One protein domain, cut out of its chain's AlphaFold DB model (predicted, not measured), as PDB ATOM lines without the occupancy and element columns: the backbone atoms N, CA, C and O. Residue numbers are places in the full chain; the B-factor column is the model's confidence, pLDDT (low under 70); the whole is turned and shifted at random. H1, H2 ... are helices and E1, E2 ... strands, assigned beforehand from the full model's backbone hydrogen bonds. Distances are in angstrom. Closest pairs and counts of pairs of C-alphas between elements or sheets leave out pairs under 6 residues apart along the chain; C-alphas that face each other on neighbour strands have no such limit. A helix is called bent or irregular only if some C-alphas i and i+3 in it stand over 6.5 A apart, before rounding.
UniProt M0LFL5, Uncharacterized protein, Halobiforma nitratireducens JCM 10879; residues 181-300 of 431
ATOM      1  N   THR A 181     193.067 227.205 200.315       83.44
ATOM      2  CA  THR A 181     193.153 226.334 199.137       83.44
ATOM      3  C   THR A 181     194.303 225.342 199.254       83.44
ATOM      4  O   THR A 181     195.437 225.695 199.567       83.44
ATOM      5  N   MET A 182     194.001 224.082 198.950       86.25
ATOM      6  CA  MET A 182     194.969 223.024 198.714       86.25
ATOM      7  C   MET A 182     195.093 222.819 197.215       86.25
ATOM      8  O   MET A 182     194.091 222.539 196.567       86.25
ATOM      9  N   LEU A 183     196.304 222.900 196.687       88.19
ATOM     10  CA  LEU A 183     196.704 222.469 195.359       88.19
ATOM     11  C   LEU A 183     197.428 221.130 195.477       88.19
ATOM     12  O   LEU A 183     198.203 220.911 196.397       88.19
ATOM     13  N   HIS A 184     197.177 220.228 194.544       88.94
ATOM     14  CA  HIS A 184     197.899 218.978 194.410       88.94
ATOM     15  C   HIS A 184     198.291 218.761 192.951       88.94
ATOM     16  O   HIS A 184     197.434 218.686 192.072       88.94
ATOM     17  N   ILE A 185     199.582 218.609 192.696       92.00
ATOM     18  CA  ILE A 185     200.192 218.430 191.382       92.00
ATOM     19  C   ILE A 185     200.755 217.019 191.291       92.00
ATOM     20  O   ILE A 185     201.437 216.546 192.196       92.00
ATOM     21  N   THR A 186     200.511 216.353 190.166       90.31
ATOM     22  CA  THR A 186     201.183 215.094 189.830       90.31
ATOM     23  C   THR A 186     202.155 215.319 188.677       90.31
ATOM     24  O   THR A 186     201.793 215.933 187.670       90.31
ATOM     25  N   VAL A 187     203.368 214.794 188.818       89.88
ATOM     26  CA  VAL A 187     204.517 215.002 187.937       89.88
ATOM     27  C   VAL A 187     204.992 213.677 187.340       89.88
ATOM     28  O   VAL A 187     205.330 212.746 188.068       89.88
ATOM     29  N   ASP A 188     205.092 213.604 186.017       85.88
ATOM     30  CA  ASP A 188     205.816 212.549 185.306       85.88
ATOM     31  C   ASP A 188     207.326 212.769 185.484       85.88
ATOM     32  O   ASP A 188     207.937 213.663 184.885       85.88
ATOM     33  N   THR A 189     207.947 211.939 186.325       83.38
ATOM     34  CA  THR A 189     209.377 212.041 186.647       83.38
ATOM     35  C   THR A 189     210.280 211.752 185.443       83.38
ATOM     36  O   THR A 189     211.431 212.189 185.413       83.38
ATOM     37  N   GLY A 190     209.763 211.103 184.395       80.62
ATOM     38  CA  GLY A 190     210.482 210.836 183.146       80.62
ATOM     39  C   GLY A 190     210.695 212.064 182.286       80.62
ATOM     40  O   GLY A 190     211.567 212.073 181.421       80.62
ATOM     41  N   ARG A 191     209.918 213.117 182.538       87.00
ATOM     42  CA  ARG A 191     210.010 214.394 181.830       87.00
ATOM     43  C   ARG A 191     210.845 215.423 182.582       87.00
ATOM     44  O   ARG A 191     210.997 216.543 182.085       87.00
ATOM     45  N   LEU A 192     211.393 215.067 183.744       89.31
ATOM     46  CA  LEU A 192     212.343 215.900 184.479       89.31
ATOM     47  C   LEU A 192     213.678 216.007 183.733       89.31
ATOM     48  O   LEU A 192     213.915 215.337 182.726       89.31
ATOM     49  N   VAL A 193     214.532 216.916 184.193       90.69
ATOM     50  CA  VAL A 193     215.844 217.146 183.595       90.69
ATOM     51  C   VAL A 193     216.870 216.290 184.326       90.69
ATOM     52  O   VAL A 193     217.177 216.523 185.496       90.69
ATOM     53  N   TRP A 194     217.404 215.303 183.615       85.25
ATOM     54  CA  TRP A 194     218.382 214.344 184.118       85.25
ATOM     55  C   TRP A 194     219.753 214.609 183.496       85.25
ATOM     56  O   TRP A 194     219.854 214.888 182.299       85.25
ATOM     57  N   ASP A 195     220.816 214.521 184.292       82.00
ATOM     58  CA  ASP A 195     222.184 214.588 183.793       82.00
ATOM     59  C   ASP A 195     222.611 213.221 183.243       82.00
ATOM     60  O   ASP A 195     222.983 212.307 183.979       82.00
ATOM     61  N   ALA A 196     222.590 213.092 181.917       73.56
ATOM     62  CA  ALA A 196     223.026 211.878 181.228       73.56
ATOM     63  C   ALA A 196     224.529 211.567 181.404       73.56
ATOM     64  O   ALA A 196     224.969 210.475 181.049       73.56
ATOM     65  N   SER A 197     225.332 212.516 181.901       71.81
ATOM     66  CA  SER A 197     226.781 212.365 182.075       71.81
ATOM     67  C   SER A 197     227.205 211.917 183.478       71.81
ATOM     68  O   SER A 197     228.334 211.452 183.640       71.81
ATOM     69  N   GLN A 198     226.317 212.008 184.471       57.91
ATOM     70  CA  GLN A 198     226.577 211.600 185.853       57.91
ATOM     71  C   GLN A 198     225.491 210.648 186.338       57.91
ATOM     72  O   GLN A 198     224.528 211.120 186.916       57.91
ATOM     73  N   GLU A 199     225.636 209.343 186.082       59.81
ATOM     74  CA  GLU A 199     224.789 208.271 186.655       59.81
ATOM     75  C   GLU A 199     223.289 208.622 186.807       59.81
ATOM     76  O   GLU A 199     222.667 208.272 187.804       59.81
ATOM     77  N   GLU A 200     222.704 209.335 185.834       64.00
ATOM     78  CA  GLU A 200     221.304 209.786 185.879       64.00
ATOM     79  C   GLU A 200     220.972 210.653 187.116       64.00
ATOM     80  O   GLU A 200     219.917 210.524 187.736       64.00
ATOM     81  N   ALA A 201     221.858 211.580 187.484       81.00
ATOM     82  CA  ALA A 201     221.619 212.539 188.556       81.00
ATOM     83  C   ALA A 201     220.528 213.549 188.159       81.00
ATOM     84  O   ALA A 201     220.565 214.161 187.086       81.00
ATOM     85  N   LEU A 202     219.552 213.762 189.042       82.81
ATOM     86  CA  LEU A 202     218.478 214.732 188.835       82.81
ATOM     87  C   LEU A 202     219.023 216.168 188.897       82.81
ATOM     88  O   LEU A 202     219.533 216.607 189.930       82.81
ATOM     89  N   GLN A 203     218.843 216.946 187.827       91.94
ATOM     90  CA  GLN A 203     219.161 218.374 187.837       91.94
ATOM     91  C   GLN A 203     218.032 219.139 188.532       91.94
ATOM     92  O   GLN A 203     217.071 219.562 187.884       91.94
ATOM     93  N   GLN A 204     218.141 219.308 189.854       91.62
ATOM     94  CA  GLN A 204     217.069 219.862 190.691       91.62
ATOM     95  C   GLN A 204     216.569 221.225 190.192       91.62
ATOM     96  O   GLN A 204     215.385 221.364 189.907       91.62
ATOM     97  N   GLN A 205     217.451 222.212 189.995       94.88
ATOM     98  CA  GLN A 205     217.018 223.556 189.584       94.88
ATOM     99  C   GLN A 205     216.398 223.577 188.180       94.88
ATOM    100  O   GLN A 205     215.376 224.222 187.966       94.88
ATOM    101  N   ALA A 206     216.988 222.865 187.216       95.44
ATOM    102  CA  ALA A 206     216.455 222.810 185.854       95.44
ATOM    103  C   ALA A 206     215.092 222.103 185.812       95.44
ATOM    104  O   ALA A 206     214.187 222.533 185.101       95.44
ATOM    105  N   SER A 207     214.929 221.046 186.611       95.12
ATOM    106  CA  SER A 207     213.663 220.331 186.771       95.12
ATOM    107  C   SER A 207     212.603 221.182 187.466       95.12
ATOM    108  O   SER A 207     211.459 221.188 187.022       95.12
ATOM    109  N   LYS A 208     212.988 221.936 188.504       97.06
ATOM    110  CA  LYS A 208     212.115 222.883 189.205       97.06
ATOM    111  C   LYS A 208     211.579 223.934 188.239       97.06
ATOM    112  O   LYS A 208     210.367 224.045 188.100       97.06
ATOM    113  N   ASN A 209     212.474 224.622 187.523       96.44
ATOM    114  CA  ASN A 209     212.094 225.626 186.528       96.44
ATOM    115  C   ASN A 209     211.139 225.025 185.499       96.44
ATOM    116  O   ASN A 209     210.094 225.588 185.237       96.44
ATOM    117  N   LYS A 210     211.430 223.820 184.995       95.38
ATOM    118  CA  LYS A 210     210.564 223.158 184.015       95.38
ATOM    119  C   LYS A 210     209.144 222.883 184.536       95.38
ATOM    120  O   LYS A 210     208.205 222.919 183.748       95.38
ATOM    121  N   ILE A 211     208.985 222.570 185.825       96.00
ATOM    122  CA  ILE A 211     207.666 222.372 186.445       96.00
ATOM    123  C   ILE A 211     206.942 223.717 186.601       96.00
ATOM    124  O   ILE A 211     205.785 223.819 186.199       96.00
ATOM    125  N   VAL A 212     207.616 224.736 187.143       96.19
ATOM    126  CA  VAL A 212     207.027 226.068 187.373       96.19
ATOM    127  C   VAL A 212     206.691 226.766 186.053       96.19
ATOM    128  O   VAL A 212     205.558 227.191 185.862       96.19
ATOM    129  N   ASP A 213     207.615 226.770 185.089       94.56
ATOM    130  CA  ASP A 213     207.415 227.354 183.760       94.56
ATOM    131  C   ASP A 213     206.186 226.743 183.071       94.56
ATOM    132  O   ASP A 213     205.415 227.450 182.425       94.56
ATOM    133  N   GLN A 214     205.967 225.430 183.219       93.50
ATOM    134  CA  GLN A 214     204.774 224.774 182.686       93.50
ATOM    135  C   GLN A 214     203.506 225.183 183.448       93.50
ATOM    136  O   GLN A 214     202.469 225.383 182.819       93.50
ATOM    137  N   PHE A 215     203.562 225.289 184.780       93.25
ATOM    138  CA  PHE A 215     202.430 225.747 185.592       93.25
ATOM    139  C   PHE A 215     201.957 227.140 185.145       93.25
ATOM    140  O   PHE A 215     200.756 227.342 184.926       93.25
ATOM    141  N   ASP A 216     202.908 228.048 184.915       91.25
ATOM    142  CA  ASP A 216     202.667 229.419 184.467       91.25
ATOM    143  C   ASP A 216     202.194 229.479 183.013       91.25
ATOM    144  O   ASP A 216     201.191 230.130 182.702       91.25
ATOM    145  N   ALA A 217     202.876 228.768 182.108       87.69
ATOM    146  CA  ALA A 217     202.557 228.769 180.683       87.69
ATOM    147  C   ALA A 217     201.170 228.165 180.406       87.69
ATOM    148  O   ALA A 217     200.397 228.714 179.616       87.69
ATOM    149  N   ALA A 218     200.809 227.091 181.115       84.44
ATOM    150  CA  ALA A 218     199.471 226.501 181.069       84.44
ATOM    151  C   ALA A 218     198.424 227.303 181.870       84.44
ATOM    152  O   ALA A 218     197.231 226.993 181.797       84.44
ATOM    153  N   ASN A 219     198.856 228.333 182.607       86.56
ATOM    154  CA  ASN A 219     198.032 229.207 183.441       86.56
ATOM    155  C   ASN A 219     197.132 228.403 184.397       86.56
ATOM    156  O   ASN A 219     195.914 228.601 184.475       86.56
ATOM    157  N   LEU A 220     197.734 227.421 185.081       86.00
ATOM    158  CA  LEU A 220     196.994 226.456 185.895       86.00
ATOM    159  C   LEU A 220     196.308 227.109 187.098       86.00
ATOM    160  O   LEU A 220     195.208 226.686 187.443       86.00
ATOM    161  N   ALA A 221     196.885 228.165 187.680       85.62
ATOM    162  CA  ALA A 221     196.255 228.920 188.767       85.62
ATOM    163  C   ALA A 221     194.835 229.390 188.393       85.62
ATOM    164  O   ALA A 221     193.874 229.113 189.109       85.62
ATOM    165  N   LEU A 222     194.671 229.986 187.204       82.38
ATOM    166  CA  LEU A 222     193.370 230.460 186.725       82.38
ATOM    167  C   LEU A 222     192.338 229.331 186.594       82.38
ATOM    168  O   LEU A 222     191.156 229.522 186.899       82.38
ATOM    169  N   PHE A 223     192.759 228.161 186.110       74.94
ATOM    170  CA  PHE A 223     191.870 227.006 186.010       74.94
ATOM    171  C   PHE A 223     191.397 226.548 187.376       74.94
ATOM    172  O   PHE A 223     190.218 226.253 187.562       74.94
ATOM    173  N   LEU A 224     192.321 226.491 188.319       74.44
ATOM    174  CA  LEU A 224     192.094 225.906 189.623       74.44
ATOM    175  C   LEU A 224     191.244 226.792 190.548       74.44
ATOM    176  O   LEU A 224     190.565 226.261 191.425       74.44
ATOM    177  N   ASP A 225     191.185 228.101 190.283       73.69
ATOM    178  CA  ASP A 225     190.208 229.021 190.891       73.69
ATOM    179  C   ASP A 225     188.758 228.685 190.504       73.69
ATOM    180  O   ASP A 225     187.813 228.938 191.255       73.69
ATOM    181  N   HIS A 226     188.565 228.112 189.317       68.25
ATOM    182  CA  HIS A 226     187.244 227.809 188.765       68.25
ATOM    183  C   HIS A 226     186.896 226.320 188.872       68.25
ATOM    184  O   HIS A 226     185.716 225.951 188.842       68.25
ATOM    185  N   TYR A 227     187.904 225.457 189.019       66.62
ATOM    186  CA  TYR A 227     187.770 224.015 188.884       66.62
ATOM    187  C   TYR A 227     188.603 223.238 189.879       66.62
ATOM    188  O   TYR A 227     189.728 223.581 190.197       66.62
ATOM    189  N   LYS A 228     188.054 222.095 190.289       74.12
ATOM    190  CA  LYS A 228     188.708 221.226 191.264       74.12
ATOM    191  C   LYS A 228     189.809 220.353 190.675       74.12
ATOM    192  O   LYS A 228     190.563 219.804 191.458       74.12
ATOM    193  N   ALA A 229     189.884 220.148 189.358       80.69
ATOM    194  CA  ALA A 229     190.870 219.252 188.743       80.69
ATOM    195  C   ALA A 229     191.091 219.538 187.252       80.69
ATOM    196  O   ALA A 229     190.150 219.871 186.532       80.69
ATOM    197  N   VAL A 230     192.326 219.344 186.792       82.06
ATOM    198  CA  VAL A 230     192.777 219.433 185.402       82.06
ATOM    199  C   VAL A 230     193.738 218.276 185.116       82.06
ATOM    200  O   VAL A 230     194.692 218.048 185.857       82.06
ATOM    201  N   SER A 231     193.508 217.560 184.013       84.06
ATOM    202  CA  SER A 231     194.443 216.573 183.454       84.06
ATOM    203  C   SER A 231     195.084 217.143 182.193       84.06
ATOM    204  O   SER A 231     194.368 217.612 181.306       84.06
ATOM    205  N   LEU A 232     196.415 217.095 182.118       84.94
ATOM    206  CA  LEU A 232     197.206 217.560 180.973       84.94
ATOM    207  C   LEU A 232     197.701 216.417 180.083       84.94
ATOM    208  O   LEU A 232     198.119 216.672 178.958       84.94
ATOM    209  N   ARG A 233     197.640 215.171 180.566       80.31
ATOM    210  CA  ARG A 233     198.240 214.000 179.908       80.31
ATOM    211  C   ARG A 233     197.879 213.888 178.429       80.31
ATOM    212  O   ARG A 233     198.765 213.840 177.590       80.31
ATOM    213  N   ASP A 234     196.590 213.913 178.106       74.44
ATOM    214  CA  ASP A 234     196.154 213.669 176.726       74.44
ATOM    215  C   ASP A 234     196.449 214.845 175.790       74.44
ATOM    216  O   ASP A 234     196.517 214.667 174.577       74.44
ATOM    217  N   ILE A 235     196.629 216.055 176.335       76.94
ATOM    218  CA  ILE A 235     197.072 217.214 175.549       76.94
ATOM    219  C   ILE A 235     198.558 217.084 175.227       76.94
ATOM    220  O   ILE A 235     198.969 217.427 174.126       76.94
ATOM    221  N   GLN A 236     199.349 216.550 176.155       80.12
ATOM    222  CA  GLN A 236     200.787 216.377 175.973       80.12
ATOM    223  C   GLN A 236     201.169 215.318 174.939       80.12
ATOM    224  O   GLN A 236     202.304 215.319 174.472       80.12
ATOM    225  N   ASP A 237     200.250 214.416 174.602       76.38
ATOM    226  CA  ASP A 237     200.445 213.412 173.554       76.38
ATOM    227  C   ASP A 237     200.144 213.973 172.144       76.38
ATOM    228  O   ASP A 237     200.238 213.259 171.142       76.38
ATOM    229  N   LEU A 238     199.759 215.252 172.036       78.75
ATOM    230  CA  LEU A 238     199.500 215.922 170.764       78.75
ATOM    231  C   LEU A 238     200.780 216.585 170.231       78.75
ATOM    232  O   LEU A 238     201.188 217.649 170.675       78.75
ATOM    233  N   ASP A 239     201.364 216.014 169.179       70.50
ATOM    234  CA  ASP A 239     202.614 216.506 168.571       70.50
ATOM    235  C   ASP A 239     202.477 217.791 167.716       70.50
ATOM    236  O   ASP A 239     203.410 218.168 167.002       70.50
ATOM    237  N   GLN A 240     201.317 218.458 167.712       76.12
ATOM    238  CA  GLN A 240     201.085 219.642 166.874       76.12
ATOM    239  C   GLN A 240     201.033 220.928 167.696       76.12
ATOM    240  O   GLN A 240     200.320 221.009 168.690       76.12
ATOM    241  N   ASP A 241     201.723 221.962 167.209       80.25
ATOM    242  CA  ASP A 241     201.733 223.330 167.747       80.25
ATOM    243  C   ASP A 241     200.430 224.073 167.392       80.25
ATOM    244  O   ASP A 241     200.399 225.077 166.677       80.25
ATOM    245  N   TRP A 242     199.300 223.494 167.791       85.56
ATOM    246  CA  TRP A 242     197.997 224.133 167.675       85.56
ATOM    247  C   TRP A 242     197.706 224.924 168.936       85.56
ATOM    248  O   TRP A 242     198.068 224.522 170.035       85.56
ATOM    249  N   THR A 243     196.972 226.021 168.793       85.38
ATOM    250  CA  THR A 243     196.402 226.677 169.965       85.38
ATOM    251  C   THR A 243     195.195 225.900 170.470       85.38
ATOM    252  O   THR A 243     194.488 225.228 169.709       85.38
ATOM    253  N   ILE A 244     194.884 226.054 171.752       79.44
ATOM    254  CA  ILE A 244     193.620 225.566 172.307       79.44
ATOM    255  C   ILE A 244     192.425 226.126 171.514       79.44
ATOM    256  O   ILE A 244     191.482 225.396 171.208       79.44
ATOM    257  N   GLN A 245     192.467 227.396 171.102       82.31
ATOM    258  CA  GLN A 245     191.421 228.018 170.289       82.31
ATOM    259  C   GLN A 245     191.248 227.309 168.943       82.31
ATOM    260  O   GLN A 245     190.119 227.059 168.527       82.31
ATOM    261  N   TYR A 246     192.344 226.909 168.291       84.62
ATOM    262  CA  TYR A 246     192.279 226.134 167.054       84.62
ATOM    263  C   TYR A 246     191.540 224.803 167.259       84.62
ATOM    264  O   TYR A 246     190.716 224.412 166.426       84.62
ATOM    265  N   LEU A 247     191.777 224.127 168.386       79.88
ATOM    266  CA  LEU A 247     191.082 222.886 168.738       79.88
ATOM    267  C   LEU A 247     189.579 223.113 168.963       79.88
ATOM    268  O   LEU A 247     188.761 222.290 168.536       79.88
ATOM    269  N   ILE A 248     189.205 224.235 169.592       75.31
ATOM    270  CA  ILE A 248     187.804 224.651 169.780       75.31
ATOM    271  C   ILE A 248     187.145 224.904 168.420       75.31
ATOM    272  O   ILE A 248     186.121 224.285 168.108       75.31
ATOM    273  N   ASP A 249     187.745 225.769 167.603       81.88
ATOM    274  CA  ASP A 249     187.184 226.255 166.337       81.88
ATOM    275  C   ASP A 249     186.971 225.121 165.330       81.88
ATOM    276  O   ASP A 249     185.950 225.063 164.641       81.88
ATOM    277  N   ASN A 250     187.898 224.161 165.298       80.00
ATOM    278  CA  ASN A 250     187.836 223.011 164.397       80.00
ATOM    279  C   ASN A 250     187.055 221.823 164.979       80.00
ATOM    280  O   ASN A 250     187.026 220.752 164.376       80.00
ATOM    281  N   ARG A 251     186.402 221.989 166.142       68.75
ATOM    282  CA  ARG A 251     185.673 220.927 166.871       68.75
ATOM    283  C   ARG A 251     186.526 219.700 167.204       68.75
ATOM    284  O   ARG A 251     185.986 218.659 167.580       68.75
ATOM    285  N   LEU A 252     187.846 219.843 167.137       69.81
ATOM    286  CA  LEU A 252     188.811 218.854 167.604       69.81
ATOM    287  C   LEU A 252     188.839 218.803 169.131       69.81
ATOM    288  O   LEU A 252     189.369 217.861 169.700       69.81
ATOM    289  N   LEU A 253     188.164 219.739 169.805       64.12
ATOM    290  CA  LEU A 253     187.911 219.663 171.235       64.12
ATOM    291  C   LEU A 253     187.222 218.361 171.645       64.12
ATOM    292  O   LEU A 253     187.329 218.006 172.802       64.12
ATOM    293  N   HIS A 254     186.521 217.631 170.763       60.59
ATOM    294  CA  HIS A 254     186.032 216.295 171.129       60.59
ATOM    295  C   HIS A 254     187.178 215.313 171.412       60.59
ATOM    296  O   HIS A 254     186.978 214.384 172.182       60.59
ATOM    297  N   VAL A 255     188.340 215.490 170.771       62.12
ATOM    298  CA  VAL A 255     189.547 214.690 171.007       62.12
ATOM    299  C   VAL A 255     190.013 214.961 172.431       62.12
ATOM    300  O   VAL A 255     190.252 214.028 173.167       62.12
ATOM    301  N   ILE A 256     189.985 216.216 172.877       61.66
ATOM    302  CA  ILE A 256     190.341 216.587 174.255       61.66
ATOM    303  C   ILE A 256     189.229 216.235 175.263       61.66
ATOM    304  O   ILE A 256     189.518 215.710 176.329       61.66
ATOM    305  N   ASN A 257     187.954 216.462 174.933       57.91
ATOM    306  CA  ASN A 257     186.781 216.212 175.790       57.91
ATOM    307  C   ASN A 257     186.511 214.724 176.030       57.91
ATOM    308  O   ASN A 257     185.801 214.387 176.972       57.91
ATOM    309  N   GLN A 258     186.971 213.839 175.141       53.12
ATOM    310  CA  GLN A 258     186.839 212.395 175.339       53.12
ATOM    311  C   GLN A 258     187.815 211.865 176.391       53.12
ATOM    312  O   GLN A 258     187.552 210.799 176.943       53.12
ATOM    313  N   TYR A 259     188.891 212.606 176.677       48.56
ATOM    314  CA  TYR A 259     189.983 212.125 177.520       48.56
ATOM    315  C   TYR A 259     190.305 213.042 178.721       48.56
ATOM    316  O   TYR A 259     190.814 212.552 179.722       48.56
ATOM    317  N   THR A 260     189.890 214.321 178.724       59.22
ATOM    318  CA  THR A 260     190.194 215.276 179.813       59.22
ATOM    319  C   THR A 260     189.006 216.135 180.256       59.22
ATOM    320  O   THR A 260     188.181 216.572 179.447       59.22
ATOM    321  N   ASP A 261     188.989 216.485 181.547       65.12
ATOM    322  CA  ASP A 261     188.101 217.516 182.105       65.12
ATOM    323  C   ASP A 261     188.407 218.916 181.536       65.12
ATOM    324  O   ASP A 261     187.518 219.757 181.421       65.12
ATOM    325  N   LEU A 262     189.643 219.154 181.092       69.62
ATOM    326  CA  LEU A 262     190.137 220.448 180.622       69.62
ATOM    327  C   LEU A 262     189.364 220.993 179.407       69.62
ATOM    328  O   LEU A 262     188.966 222.159 179.382       69.62
ATOM    329  N   GLY A 263     189.069 220.153 178.411       68.62
ATOM    330  CA  GLY A 263     188.293 220.584 177.241       68.62
ATOM    331  C   GLY A 263     186.865 221.023 177.594       68.62
ATOM    332  O   GLY A 263     186.338 221.985 177.021       68.62
ATOM    333  N   VAL A 264     186.241 220.350 178.569       70.62
ATOM    334  CA  VAL A 264     184.889 220.680 179.040       70.62
ATOM    335  C   VAL A 264     184.899 222.055 179.697       70.62
ATOM    336  O   VAL A 264     184.013 222.872 179.432       70.62
ATOM    337  N   GLN A 265     185.928 222.324 180.493       71.81
ATOM    338  CA  GLN A 265     186.113 223.569 181.230       71.81
ATOM    339  C   GLN A 265     186.349 224.761 180.298       71.81
ATOM    340  O   GLN A 265     185.642 225.769 180.355       71.81
ATOM    341  N   ILE A 266     187.259 224.609 179.334       72.12
ATOM    342  CA  ILE A 266     187.560 225.653 178.345       72.12
ATOM    343  C   ILE A 266     186.314 226.018 177.532       72.12
ATOM    344  O   ILE A 266     186.055 227.193 177.261       72.12
ATOM    345  N   LYS A 267     185.492 225.024 177.176       74.56
ATOM    346  CA  LYS A 267     184.228 225.259 176.472       74.56
ATOM    347  C   LYS A 267     183.214 226.026 177.328       74.56
ATOM    348  O   LYS A 267     182.481 226.856 176.789       74.56
ATOM    349  N   GLN A 268     183.151 225.758 178.633       79.31
ATOM    350  CA  GLN A 268     182.258 226.466 179.559       79.31
ATOM    351  C   GLN A 268     182.639 227.949 179.698       79.31
ATOM    352  O   GLN A 268     181.746 228.796 179.712       79.31
ATOM    353  N   HIS A 269     183.937 228.273 179.684       79.81
ATOM    354  CA  HIS A 269     184.457 229.646 179.799       79.81
ATOM    355  C   HIS A 269     184.909 230.262 178.467       79.81
ATOM    356  O   HIS A 269     185.684 231.216 178.446       79.81
ATOM    357  N   GLN A 270     184.407 229.778 177.326       78.69
ATOM    358  CA  GLN A 270     184.837 230.266 176.005       78.69
ATOM    359  C   GLN A 270     184.648 231.784 175.804       78.69
ATOM    360  O   GLN A 270     185.369 232.401 175.026       78.69
ATOM    361  N   ASN A 271     183.695 232.389 176.520       83.31
ATOM    362  CA  ASN A 271     183.392 233.821 176.449       83.31
ATOM    363  C   ASN A 271     184.023 234.633 177.590       83.31
ATOM    364  O   ASN A 271     183.847 235.848 177.631       83.31
ATOM    365  N   ASP A 272     184.718 233.980 178.520       85.38
ATOM    366  CA  ASP A 272     185.371 234.642 179.640       85.38
ATOM    367  C   ASP A 272     186.701 235.264 179.169       85.38
ATOM    368  O   ASP A 272     187.565 234.539 178.647       85.38
ATOM    369  N   PRO A 273     186.894 236.591 179.294       85.81
ATOM    370  CA  PRO A 273     188.155 237.236 178.947       85.81
ATOM    371  C   PRO A 273     189.338 236.721 179.771       85.81
ATOM    372  O   PRO A 273     190.446 236.678 179.238       85.81
ATOM    373  N   ALA A 274     189.111 236.288 181.019       83.19
ATOM    374  CA  ALA A 274     190.166 235.764 181.884       83.19
ATOM    375  C   ALA A 274     190.817 234.515 181.278       83.19
ATOM    376  O   ALA A 274     192.028 234.368 181.342       83.19
ATOM    377  N   PHE A 275     190.041 233.685 180.573       83.06
ATOM    378  CA  PHE A 275     190.515 232.474 179.890       83.06
ATOM    379  C   PHE A 275     191.129 232.741 178.504       83.06
ATOM    380  O   PHE A 275     191.498 231.805 177.795       83.06
ATOM    381  N   SER A 276     191.251 234.002 178.073       84.62
ATOM    382  CA  SER A 276     191.870 234.320 176.780       84.62
ATOM    383  C   SER A 276     193.334 233.882 176.659       84.62
ATOM    384  O   SER A 276     193.677 233.404 175.578       84.62
ATOM    385  N   PRO A 277     194.200 234.022 177.685       84.56
ATOM    386  CA  PRO A 277     195.578 233.540 177.618       84.56
ATOM    387  C   PRO A 277     195.633 232.033 177.367       84.56
ATOM    388  O   PRO A 277     196.274 231.603 176.420       84.56
ATOM    389  N   VAL A 278     194.848 231.254 178.114       81.88
ATOM    390  CA  VAL A 278     194.731 229.796 177.965       81.88
ATOM    391  C   VAL A 278     194.262 229.389 176.570       81.88
ATOM    392  O   VAL A 278     194.820 228.482 175.962       81.88
ATOM    393  N   ARG A 279     193.222 230.042 176.034       83.38
ATOM    394  CA  ARG A 279     192.721 229.718 174.687       83.38
ATOM    395  C   ARG A 279     193.772 229.990 173.613       83.38
ATOM    396  O   ARG A 279     193.815 229.291 172.604       83.38
ATOM    397  N   ASN A 280     194.609 230.997 173.827       85.50
ATOM    398  CA  ASN A 280     195.658 231.378 172.893       85.50
ATOM    399  C   ASN A 280     196.984 230.645 173.136       85.50
ATOM    400  O   ASN A 280     197.856 230.739 172.276       85.50
ATOM    401  N   ALA A 281     197.120 229.926 174.255       84.56
ATOM    402  CA  ALA A 281     198.285 229.106 174.554       84.56
ATOM    403  C   ALA A 281     198.431 227.999 173.509       84.56
ATOM    404  O   ALA A 281     197.436 227.440 173.013       84.56
ATOM    405  N   SER A 282     199.679 227.704 173.169       86.56
ATOM    406  CA  SER A 282     200.003 226.545 172.358       86.56
ATOM    407  C   SER A 282     199.812 225.273 173.179       86.56
ATOM    408  O   SER A 282     200.083 225.246 174.374       86.56
ATOM    409  N   ILE A 283     199.409 224.180 172.529       83.75
ATOM    410  CA  ILE A 283     199.499 222.827 173.090       83.75
ATOM    411  C   ILE A 283     200.900 222.556 173.663       83.75
ATOM    412  O   ILE A 283     201.010 221.933 174.719       83.75
ATOM    413  N   THR A 284     201.963 223.069 173.033       85.06
ATOM    414  CA  THR A 284     203.333 222.866 173.521       85.06
ATOM    415  C   THR A 284     203.596 223.546 174.861       85.06
ATOM    416  O   THR A 284     204.470 223.094 175.591       85.06
ATOM    417  N   ASP A 285     202.827 224.572 175.228       83.94
ATOM    418  CA  ASP A 285     202.919 225.212 176.549       83.94
ATOM    419  C   ASP A 285     202.438 224.263 177.662       83.94
ATOM    420  O   ASP A 285     202.841 224.372 178.818       83.94
ATOM    421  N   PHE A 286     201.622 223.266 177.306       84.38
ATOM    422  CA  PHE A 286     201.203 222.195 178.203       84.38
ATOM    423  C   PHE A 286     202.198 221.025 178.217       84.38
ATOM    424  O   PHE A 286     202.036 220.126 179.047       84.38
ATOM    425  N   HIS A 287     203.221 221.012 177.348       86.94
ATOM    426  CA  HIS A 287     204.245 219.965 177.310       86.94
ATOM    427  C   HIS A 287     205.237 220.150 178.452       86.94
ATOM    428  O   HIS A 287     206.146 220.974 178.403       86.94
ATOM    429  N   GLY A 288     205.119 219.311 179.473       89.19
ATOM    430  CA  GLY A 288     206.065 219.327 180.571       89.19
ATOM    431  C   GLY A 288     205.830 218.203 181.568       89.19
ATOM    432  O   GLY A 288     205.138 217.230 181.248       89.19
ATOM    433  N   PRO A 289     206.472 218.288 182.742       92.50
ATOM    434  CA  PRO A 289     206.394 217.257 183.763       92.50
ATOM    435  C   PRO A 289     205.033 217.174 184.469       92.50
ATOM    436  O   PRO A 289     204.639 216.084 184.858       92.50
ATOM    437  N   ILE A 290     204.287 218.269 184.635       93.31
ATOM    438  CA  ILE A 290     202.954 218.256 185.251       93.31
ATOM    439  C   ILE A 290     201.991 217.492 184.347       93.31
ATOM    440  O   ILE A 290     201.735 217.912 183.223       93.31
ATOM    441  N   ILE A 291     201.415 216.405 184.850       88.94
ATOM    442  CA  ILE A 291     200.418 215.599 184.128       88.94
ATOM    443  C   ILE A 291     198.994 215.842 184.623       88.94
ATOM    444  O   ILE A 291     198.034 215.603 183.890       88.94
ATOM    445  N   SER A 292     198.838 216.300 185.864       88.56
ATOM    446  CA  SER A 292     197.551 216.715 186.417       88.56
ATOM    447  C   SER A 292     197.750 217.654 187.597       88.56
ATOM    448  O   SER A 292     198.768 217.584 188.288       88.56
ATOM    449  N   ALA A 293     196.761 218.507 187.827       89.75
ATOM    450  CA  ALA A 293     196.678 219.384 188.981       89.75
ATOM    451  C   ALA A 293     195.237 219.394 189.502       89.75
ATOM    452  O   ALA A 293     194.295 219.338 188.714       89.75
ATOM    453  N   PHE A 294     195.042 219.446 190.813       87.19
ATOM    454  CA  PHE A 294     193.719 219.526 191.419       87.19
ATOM    455  C   PHE A 294     193.720 220.482 192.606       87.19
ATOM    456  O   PHE A 294     194.742 220.629 193.269       87.19
ATOM    457  N   THR A 295     192.581 221.119 192.878       85.31
ATOM    458  CA  THR A 295     192.375 221.951 194.062       85.31
ATOM    459  C   THR A 295     191.223 221.479 194.933       85.31
ATOM    460  O   THR A 295     190.217 220.924 194.477       85.31
ATOM    461  N   GLY A 296     191.367 221.718 196.231       79.56
ATOM    462  CA  GLY A 296     190.342 221.489 197.235       79.56
ATOM    463  C   GLY A 296     190.399 222.547 198.334       79.56
ATOM    464  O   GLY A 296     191.408 223.227 198.473       79.56
ATOM    465  N   PRO A 297     189.328 222.709 199.123       79.44
ATOM    466  CA  PRO A 297     189.370 223.594 200.277       79.44
ATOM    467  C   PRO A 297     190.290 223.014 201.361       79.44
ATOM    468  O   PRO A 297     190.207 221.820 201.663       79.44
ATOM    469  N   CYS A 298     191.100 223.856 201.997       75.50
ATOM    470  CA  CYS A 298     191.795 223.528 203.245       75.50
ATOM    471  C   CYS A 298     191.801 224.731 204.196       75.50
ATOM    472  O   CYS A 298     191.330 225.802 203.844       75.50
ATOM    473  N   GLN A 299     192.268 224.552 205.433       72.38
ATOM    474  CA  GLN A 299     192.501 225.684 206.336       72.38
ATOM    475  C   GLN A 299     193.898 226.243 206.047       72.38
ATOM    476  O   GLN A 299     194.883 225.554 206.304       72.38
ATOM    477  N   GLY A 300     193.984 227.462 205.510       78.69
ATOM    478  CA  GLY A 300     195.240 228.034 205.011       78.69
ATOM    479  C   GLY A 300     195.595 227.578 203.592       78.69
ATOM    480  O   GLY A 300     194.733 227.134 202.845       78.69
TER     481      GLY A 300
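Overview. This is residues 181 to 300 of the 431 residues of an uncharacterized protein of Halobiforma nitratireducens JCM 10879 (UniProt M0LFL5). A narrow three-stranded sheet has the short helix H2 over one face, the long helix H1 and a looped stretch of residues 188 to 203 reaching away to one side, and a loose cluster of short helices, H4 to H7, on the other side. H3 and H8 touch each other near the end of the sheet where E3 begins. The printed part has 120 residues, with eight named helices and three named strands in the order E1 H1 H2 E2 H3 H4 H5 H6 H7 H8 E3; the sheet runs E1 E3 E2, antiparallel, and the class is mixed. The whole is compact, with a radius of gyration of the C-alphas of 15.2 A and spans of 49 by 41 by 23 A.

Arrangement. Start at E1, residues 181 to 187, an edge strand antiparallel to the inner strand E3, residues 290 to 297; N 184 and O 294 are 2.8 A apart, within hydrogen-bond range. On the other side of E3 is E2, residues 229 to 231, antiparallel, with N 230 and O 293 at 2.8 A. H1, residues 204 to 217, only grazes the sheet with residues 210 to 215. H2, residues 220 to 226, is on the sheet over E3, at a height of 8.1 A, slantwise to the strands at 36 degrees on the local plane. E1, H1, H2 and E2 form a split strand-helix-strand unit, two strands running the same way with E3 between them, and its crossover is left-handed. H3, residues 233 to 236, touches H8, residues 283 to 286; their closest C-alphas, Gln 236 and Phe 286, are 6.2 A apart. H8 also touches residues 214 to 217 of H1, closest at C-alphas 217 and 285, 5.5 A. H4, residues 244 to 249, touches H7, residues 273 to 280, about perpendicular at 85 degrees, with closest C-alphas 244 and 279 at 4.9 A. H5, residues 253 to 257, and H6, residues 261 to 268, touch only at the corner, closest at C-alphas 257 and 263, 4.8 A. H6 only grazes the sheet with residues 261 to 265. Each O i to N i+4 pair is within hydrogen-bond range in H1, H4, H5 and H6, against 2 of 3 in H2 and 2 of 4 in H7; H3 and H8 are too short for such a pair.

Along the chain. Find C-alpha 181 at (193.153, 226.334, 199.137); from there E1 runs 19.6 A. H1 runs 19.8 A from C-alpha 204 at (217.069, 219.862, 190.691). H7 spans 11.3 A and is irregular, with C-alphas 274 and 277 7.2 A apart. E3 runs 20.9 A to C-alpha 297 at (189.370, 223.594, 200.277).

Size, cuts and confidence. The two C-alphas farthest apart are those of Glu 199 and Asn 271, 49.7 A. The printed part has no cut, and its one long link is E1 to H1, where residues 194 to 195 pair antiparallel with 201 to 202. Look for pLDDT under 70 at residues 198 to 200, 226 to 227 and 251 to 263; the mean of the printed part is 80.8.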